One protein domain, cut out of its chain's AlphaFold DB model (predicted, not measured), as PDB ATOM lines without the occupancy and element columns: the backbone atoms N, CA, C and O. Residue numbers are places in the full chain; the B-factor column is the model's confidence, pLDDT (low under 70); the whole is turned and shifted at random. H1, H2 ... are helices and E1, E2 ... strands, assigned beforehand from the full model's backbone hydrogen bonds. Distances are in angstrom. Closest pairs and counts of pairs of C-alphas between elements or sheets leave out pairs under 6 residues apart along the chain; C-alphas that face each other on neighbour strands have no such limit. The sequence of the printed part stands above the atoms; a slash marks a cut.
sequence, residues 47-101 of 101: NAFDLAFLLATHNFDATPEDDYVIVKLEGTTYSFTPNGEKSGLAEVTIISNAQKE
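Overview. This is residues 47 to 101 of the 101 residues of an uncharacterized protein of Methanothrix sp (UniProt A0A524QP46). A single helix, H1, packs along one face of a strongly twisted four-strand sheet, and residues 96 to 101 run on as a tail. The printed part has 55 residues, with H1, E1, E2, E3, E4 in order; the strands form a meander, each the antiparallel neighbour of the one before, and H1 makes two layers with them. The class is mixed; the whole is only just compact, close to loose, with radius of gyration of the C-alphas 11.8 A and spans of 40 by 24 by 18 A.

Arrangement. H1, residues 48 to 57, has every O i to N i+4 pair within hydrogen-bond range. It is on the sheet, height 7.1 A, over E2, residues 69 to 73, and only just not over E1, residues 61 to 64, on which 2 of its C-alphas fall. The closest C-alphas of H1 and E1 are those of Ala 52 and Ala 62, 5.3 A apart. Hairpin E1 and E2 has N 63 and O 70 at 2.8 A. Hairpin E2 and E3, residues 76 to 82, has N 71 and O 78 at 2.9 A. Hairpin E3 and E4, residues 90 to 95, has N 79 and O 93 at 2.8 A.

Along the chain. H1, 14.3 A long, begins at C-alpha 48 (-25.986, 17.521, 45.862). E3 is 19.4 A long; E4, 15.1 A, ends at C-alpha 95 (-14.269, 29.057, 47.121).

Size, cuts and confidence. The C-alphas farthest apart, Glu 85 and Glu 101, are 40.2 A apart. The printed part has no cut and no long link. Residues 96 to 101 have pLDDT under 70.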
ATOM      1  N   ASN A  47     -27.940  13.967  48.665       94.94
ATOM      2  CA  ASN A  47     -27.045  14.224  47.535       94.94
ATOM      3  C   ASN A  47     -27.018  15.725  47.185       94.94
ATOM      4  O   ASN A  47     -27.750  16.528  47.763       94.94
ATOM      5  N   ALA A  48     -26.159  16.118  46.240       95.12
ATOM      6  CA  ALA A  48     -25.986  17.521  45.862       95.12
ATOM      7  C   ALA A  48     -27.272  18.157  45.295       95.12
ATOM      8  O   ALA A  48     -27.561  19.318  45.580       95.12
ATOM      9  N   PHE A  49     -28.088  17.404  44.552       96.00
ATOM     10  CA  PHE A  49     -29.357  17.906  44.019       96.00
ATOM     11  C   PHE A  49     -30.393  18.140  45.117       96.00
ATOM     12  O   PHE A  49     -31.022  19.199  45.142       96.00
ATOM     13  N   ASP A  50     -30.542  17.187  46.036       95.00
ATOM     14  CA  ASP A  50     -31.464  17.304  47.167       95.00
ATOM     15  C   ASP A  50     -31.054  18.464  48.084       95.00
ATOM     16  O   ASP A  50     -31.896  19.261  48.509       95.00
ATOM     17  N   LEU A  51     -29.747  18.630  48.307       95.19
ATOM     18  CA  LEU A  51     -29.205  19.736  49.083       95.19
ATOM     19  C   LEU A  51     -29.468  21.084  48.400       95.19
ATOM     20  O   LEU A  51     -29.928  22.019  49.053       95.19
ATOM     21  N   ALA A  52     -29.230  21.196  47.090       95.56
ATOM     22  CA  ALA A  52     -29.521  22.422  46.350       95.56
ATOM     23  C   ALA A  52     -31.019  22.752  46.363       95.56
ATOM     24  O   ALA A  52     -31.390  23.915  46.531       95.56
ATOM     25  N   PHE A  53     -31.882  21.739  46.249       94.12
ATOM     26  CA  PHE A  53     -33.324  21.913  46.364       94.12
ATOM     27  C   PHE A  53     -33.717  22.433  47.750       94.12
ATOM     28  O   PHE A  53     -34.416  23.444  47.839       94.12
ATOM     29  N   LEU A  54     -33.227  21.812  48.829       93.50
ATOM     30  CA  LEU A  54     -33.463  22.278  50.196       93.50
ATOM     31  C   LEU A  54     -33.051  23.748  50.346       93.50
ATOM     32  O   LEU A  54     -33.857  24.580  50.759       93.50
ATOM     33  N   LEU A  55     -31.829  24.092  49.948       93.75
ATOM     34  CA  LEU A  55     -31.315  25.457  50.042       93.75
ATOM     35  C   LEU A  55     -32.160  26.458  49.237       93.75
ATOM     36  O   LEU A  55     -32.497  27.529  49.748       93.75
ATOM     37  N   ALA A  56     -32.586  26.088  48.028       92.12
ATOM     38  CA  ALA A  56     -33.458  26.916  47.200       92.12
ATOM     39  C   ALA A  56     -34.843  27.141  47.838       92.12
ATOM     40  O   ALA A  56     -35.376  28.249  47.769       92.12
ATOM     41  N   THR A  57     -35.416  26.143  48.528       90.19
ATOM     42  CA  THR A  57     -36.688  26.321  49.269       90.19
ATOM     43  C   THR A  57     -36.555  27.248  50.482       90.19
ATOM     44  O   THR A  57     -37.547  27.821  50.932       90.19
ATOM     45  N   HIS A  58     -35.327  27.449  50.963       90.00
ATOM     46  CA  HIS A  58     -34.965  28.414  51.999       90.00
ATOM     47  C   HIS A  58     -34.449  29.747  51.425       90.00
ATOM     48  O   HIS A  58     -33.940  30.580  52.171       90.00
ATOM     49  N   ASN A  59     -34.652  29.980  50.122       89.50
ATOM     50  CA  ASN A  59     -34.363  31.233  49.422       89.50
ATOM     51  C   ASN A  59     -32.860  31.565  49.293       89.50
ATOM     52  O   ASN A  59     -32.497  32.733  49.138       89.50
ATOM     53  N   PHE A  60     -31.993  30.546  49.315       91.19
ATOM     54  CA  PHE A  60     -30.569  30.680  48.991       91.19
ATOM     55  C   PHE A  60     -30.313  30.451  47.491       91.19
ATOM     56  O   PHE A  60     -30.909  29.563  46.881       91.19
ATOM     57  N   ASP A  61     -29.396  31.228  46.900       92.81
ATOM     58  CA  ASP A  61     -28.907  31.019  45.527       92.81
ATOM     59  C   ASP A  61     -27.960  29.813  45.499       92.81
ATOM     60  O   ASP A  61     -26.754  29.953  45.720       92.81
ATOM     61  N   ALA A  62     -28.543  28.629  45.310       94.19
ATOM     62  CA  ALA A  62     -27.876  27.338  45.357       94.19
ATOM     63  C   ALA A  62     -27.872  26.668  43.974       94.19
ATOM     64  O   ALA A  62     -28.923  26.399  43.394       94.19
ATOM     65  N   THR A  63     -26.682  26.376  43.451       96.00
ATOM     66  CA  THR A  63     -26.485  25.664  42.182       96.00
ATOM     67  C   THR A  63     -25.881  24.287  42.463       96.00
ATOM     68  O   THR A  63     -24.787  24.232  43.029       96.00
ATOM     69  N   PRO A  64     -26.560  23.180  42.111       96.25
ATOM     70  CA  PRO A  64     -25.982  21.850  42.244       96.25
ATOM     71  C   PRO A  64     -24.892  21.631  41.191       96.25
ATOM     72  O   PRO A  64     -25.086  21.941  40.016       96.25
ATOM     73  N   GLU A  65     -23.782  21.059  41.629       94.69
ATOM     74  CA  GLU A  65     -22.738  20.444  40.807       94.69
ATOM     75  C   GLU A  65     -22.749  18.923  41.074       94.69
ATOM     76  O   GLU A  65     -23.603  18.431  41.816       94.69
ATOM     77  N   ASP A  66     -21.833  18.162  40.465       91.38
ATOM     78  CA  ASP A  66     -21.849  16.690  40.529       91.38
ATOM     79  C   ASP A  66     -21.890  16.139  41.972       91.38
ATOM     80  O   ASP A  66     -22.710  15.270  42.282       91.38
ATOM     81  N   ASP A  67     -21.038  16.645  42.869       93.94
ATOM     82  CA  ASP A  67     -20.886  16.158  44.250       93.94
ATOM     83  C   ASP A  67     -20.975  17.256  45.327       93.94
ATOM     84  O   ASP A  67     -20.870  16.968  46.523       93.94
ATOM     85  N   TYR A  68     -21.217  18.508  44.943       95.62
ATOM     86  CA  TYR A  68     -21.360  19.632  45.869       95.62
ATOM     87  C   TYR A  68     -22.366  20.669  45.368       95.62
ATOM     88  O   TYR A  68     -22.855  20.613  44.245       95.62
ATOM     89  N   VAL A  69     -22.683  21.636  46.220       97.00
ATOM     90  CA  VAL A  69     -23.580  22.748  45.915       97.00
ATOM     91  C   VAL A  69     -22.836  24.061  46.066       97.00
ATOM     92  O   VAL A  69     -22.244  24.336  47.109       97.00
ATOM     93  N   ILE A  70     -22.894  24.893  45.035       96.50
ATOM     94  CA  ILE A  70     -22.409  26.266  45.086       96.50
ATOM     95  C   ILE A  70     -23.489  27.160  45.668       96.50
ATOM     96  O   ILE A  70     -24.577  27.243  45.106       96.50
ATOM     97  N   VAL A  71     -23.165  27.887  46.733       94.44
ATOM     98  CA  VAL A  71     -24.025  28.939  47.279       94.44
ATOM     99  C   VAL A  71     -23.334  30.284  47.161       94.44
ATOM    100  O   VAL A  71     -22.209  30.462  47.638       94.44
ATOM    101  N   LYS A  72     -24.014  31.249  46.544       92.12
ATOM    102  CA  LYS A  72     -23.547  32.636  46.478       92.12
ATOM    103  C   LYS A  72     -24.231  33.440  47.566       92.12
ATOM    104  O   LYS A  72     -25.445  33.621  47.544       92.12
ATOM    105  N   LEU A  73     -23.437  33.950  48.495       89.69
ATOM    106  CA  LEU A  73     -23.920  34.793  49.574       89.69
ATOM    107  C   LEU A  73     -23.041  36.038  49.656       89.69
ATOM    108  O   LEU A  73     -21.839  35.948  49.890       89.69
ATOM    109  N   GLU A  74     -23.644  37.198  49.395       84.19
ATOM    110  CA  GLU A  74     -22.991  38.512  49.497       84.19
ATOM    111  C   GLU A  74     -21.658  38.645  48.744       84.19
ATOM    112  O   GLU A  74     -20.694  39.247  49.214       84.19
ATOM    113  N   GLY A  75     -21.581  38.052  47.554       84.88
ATOM    114  CA  GLY A  75     -20.366  38.066  46.737       84.88
ATOM    115  C   GLY A  75     -19.292  37.066  47.177       84.88
ATOM    116  O   GLY A  75     -18.282  36.935  46.487       84.88
ATOM    117  N   THR A  76     -19.517  36.316  48.258       88.12
ATOM    118  CA  THR A  76     -18.710  35.146  48.617       88.12
ATOM    119  C   THR A  76     -19.345  33.889  48.037       88.12
ATOM    120  O   THR A  76     -20.562  33.708  48.074       88.12
ATOM    121  N   THR A  77     -18.512  33.016  47.473       92.25
ATOM    122  CA  THR A  77     -18.946  31.720  46.950       92.25
ATOM    123  C   THR A  77     -18.541  30.629  47.930       92.25
ATOM    124  O   THR A  77     -17.369  30.508  48.289       92.25
ATOM    125  N   TYR A  78     -19.512  29.838  48.360       93.75
ATOM    126  CA  TYR A  78     -19.334  28.716  49.270       93.75
ATOM    127  C   TYR A  78     -19.617  27.409  48.531       93.75
ATOM    128  O   TYR A  78     -20.544  27.347  47.727       93.75
ATOM    129  N   SER A  79     -18.836  26.375  48.825       95.38
ATOM    130  CA  SER A  79     -19.121  24.998  48.431       95.38
ATOM    131  C   SER A  79     -19.704  24.240  49.616       95.38
ATOM    132  O   SER A  79     -19.141  24.296  50.712       95.38
ATOM    133  N   PHE A  80     -20.799  23.527  49.384       95.62
ATOM    134  CA  PHE A  80     -21.441  22.639  50.343       95.62
ATOM    135  C   PHE A  80     -21.411  21.207  49.809       95.62
ATOM    136  O   PHE A  80     -22.106  20.890  48.846       95.62
ATOM    137  N   THR A  81     -20.630  20.336  50.438       96.56
ATOM    138  CA  THR A  81     -20.536  18.916  50.074       96.56
ATOM    139  C   THR A  81     -21.385  18.093  51.042       96.56
ATOM    140  O   THR A  81     -21.116  18.155  52.243       96.56
ATOM    141  N   PRO A  82     -22.394  17.327  50.581       95.81
ATOM    142  CA  PRO A  82     -23.184  16.467  51.457       95.81
ATOM    143  C   PRO A  82     -22.301  15.520  52.276       95.81
ATOM    144  O   PRO A  82     -21.353  14.920  51.767       95.81
ATOM    145  N   ASN A  83     -22.613  15.389  53.560       93.88
ATOM    146  CA  ASN A  83     -21.752  14.685  54.511       93.88
ATOM    147  C   ASN A  83     -21.870  13.154  54.457       93.88
ATOM    148  O   ASN A  83     -20.981  12.456  54.958       93.88
ATOM    149  N   GLY A  84     -22.945  12.627  53.867       88.94
ATOM    150  CA  GLY A  84     -23.238  11.196  53.876       88.94
ATOM    151  C   GLY A  84     -23.304  10.668  55.310       88.94
ATOM    152  O   GLY A  84     -24.077  11.153  56.125       88.94
ATOM    153  N   GLU A  85     -22.459   9.697  55.655       87.50
ATOM    154  CA  GLU A  85     -22.439   9.112  57.005       87.50
ATOM    155  C   GLU A  85     -21.783  10.000  58.082       87.50
ATOM    156  O   GLU A  85     -21.793   9.641  59.262       87.50
ATOM    157  N   LYS A  86     -21.191  11.146  57.716       86.12
ATOM    158  CA  LYS A  86     -20.668  12.113  58.697       86.12
ATOM    159  C   LYS A  86     -21.823  12.904  59.337       86.12
ATOM    160  O   LYS A  86     -22.858  13.114  58.722       86.12
ATOM    161  N   SER A  87     -21.630  13.390  60.565       83.25
ATOM    162  CA  SER A  87     -22.628  14.219  61.263       83.25
ATOM    163  C   SER A  87     -22.874  15.572  60.583       83.25
ATOM    164  O   SER A  87     -21.937  16.200  60.088       83.25
ATOM    165  N   GLY A  88     -24.117  16.062  60.659       86.12
ATOM    166  CA  GLY A  88     -24.573  17.292  59.998       86.12
ATOM    167  C   GLY A  88     -24.827  17.115  58.500       86.12
ATOM    168  O   GLY A  88     -24.386  16.136  57.905       86.12
ATOM    169  N   LEU A  89     -25.517  18.067  57.871       92.00
ATOM    170  CA  LEU A  89     -26.001  17.890  56.499       92.00
ATOM    171  C   LEU A  89     -24.905  17.976  55.425       92.00
ATOM    172  O   LEU A  89     -24.905  17.215  54.458       92.00
ATOM    173  N   ALA A  90     -23.978  18.919  55.585       94.50
ATOM    174  CA  ALA A  90     -22.945  19.203  54.601       94.50
ATOM    175  C   ALA A  90     -21.689  19.806  55.237       94.50
ATOM    176  O   ALA A  90     -21.755  20.559  56.214       94.50
ATOM    177  N   GLU A  91     -20.543  19.506  54.639       94.25
ATOM    178  CA  GLU A  91     -19.268  20.167  54.882       94.25
ATOM    179  C   GLU A  91     -19.196  21.454  54.051       94.25
ATOM    180  O   GLU A  91     -19.566  21.464  52.877       94.25
ATOM    181  N   VAL A  92     -18.734  22.553  54.659       94.06
ATOM    182  CA  VAL A  92     -18.729  23.884  54.033       94.06
ATOM    183  C   VAL A  92     -17.301  24.357  53.803       94.06
ATOM    184  O   VAL A  92     -16.501  24.404  54.739       94.06
ATOM    185  N   THR A  93     -16.991  24.784  52.580       93.81
ATOM    186  CA  THR A  93     -15.707  25.413  52.237       93.81
ATOM    187  C   THR A  93     -15.919  26.718  51.473       93.81
ATOM    188  O   THR A  93     -16.926  26.905  50.793       93.81
ATOM    189  N   ILE A  94     -14.988  27.665  51.603       91.88
ATOM    190  CA  ILE A  94     -15.032  28.930  50.857       91.88
ATOM    191  C   ILE A  94     -14.263  28.736  49.554       91.88
ATOM    192  O   ILE A  94     -13.073  28.419  49.579       91.88
ATOM    193  N   ILE A  95     -14.922  28.985  48.425       86.00
ATOM    194  CA  ILE A  95     -14.269  29.057  47.121       86.00
ATOM    195  C   ILE A  95     -13.824  30.505  46.937       86.00
ATOM    196  O   ILE A  95     -14.546  31.351  46.409       86.00
ATOM    197  N   SER A  96     -12.647  30.832  47.458       69.94
ATOM    198  CA  SER A  96     -12.050  32.143  47.234       69.94
ATOM    199  C   SER A  96     -11.630  32.282  45.768       69.94
ATOM    200  O   SER A  96     -11.029  31.380  45.183       69.94
ATOM    201  N   ASN A  97     -11.902  33.446  45.170       54.34
ATOM    202  CA  ASN A  97     -11.264  33.850  43.919       54.34
ATOM    203  C   ASN A  97      -9.762  34.032  44.176       54.34
ATOM    204  O   ASN A  97      -9.303  35.118  44.522       54.34
ATOM    205  N   ALA A  98      -8.978  32.974  44.006       49.31
ATOM    206  CA  ALA A  98      -7.536  33.093  43.878       49.31
ATOM    207  C   ALA A  98      -7.209  33.625  42.477       49.31
ATOM    208  O   ALA A  98      -6.983  32.818  41.591       49.31
ATOM    209  N   GLN A  99      -7.212  34.945  42.271       45.53
ATOM    210  CA  GLN A  99      -6.530  35.696  41.195       45.53
ATOM    211  C   GLN A  99      -6.467  37.162  41.703       45.53
ATOM    212  O   GLN A  99      -7.517  37.704  42.017       45.53
ATOM    213  N   LYS A 100      -5.371  37.920  41.833       44.12
ATOM    214  CA  LYS A 100      -4.023  37.903  41.253       44.12
ATOM    215  C   LYS A 100      -3.262  39.101  41.865       44.12
ATOM    216  O   LYS A 100      -3.757  40.211  41.710       44.12
ATOM    217  N   GLU A 101      -2.088  38.891  42.461       36.81
ATOM    218  CA  GLU A 101      -0.924  39.805  42.414       36.81
ATOM    219  C   GLU A 101       0.359  38.970  42.413       36.81
ATOM    220  O   GLU A 101       0.436  38.014  43.219       36.81
TER     221      GLU A 101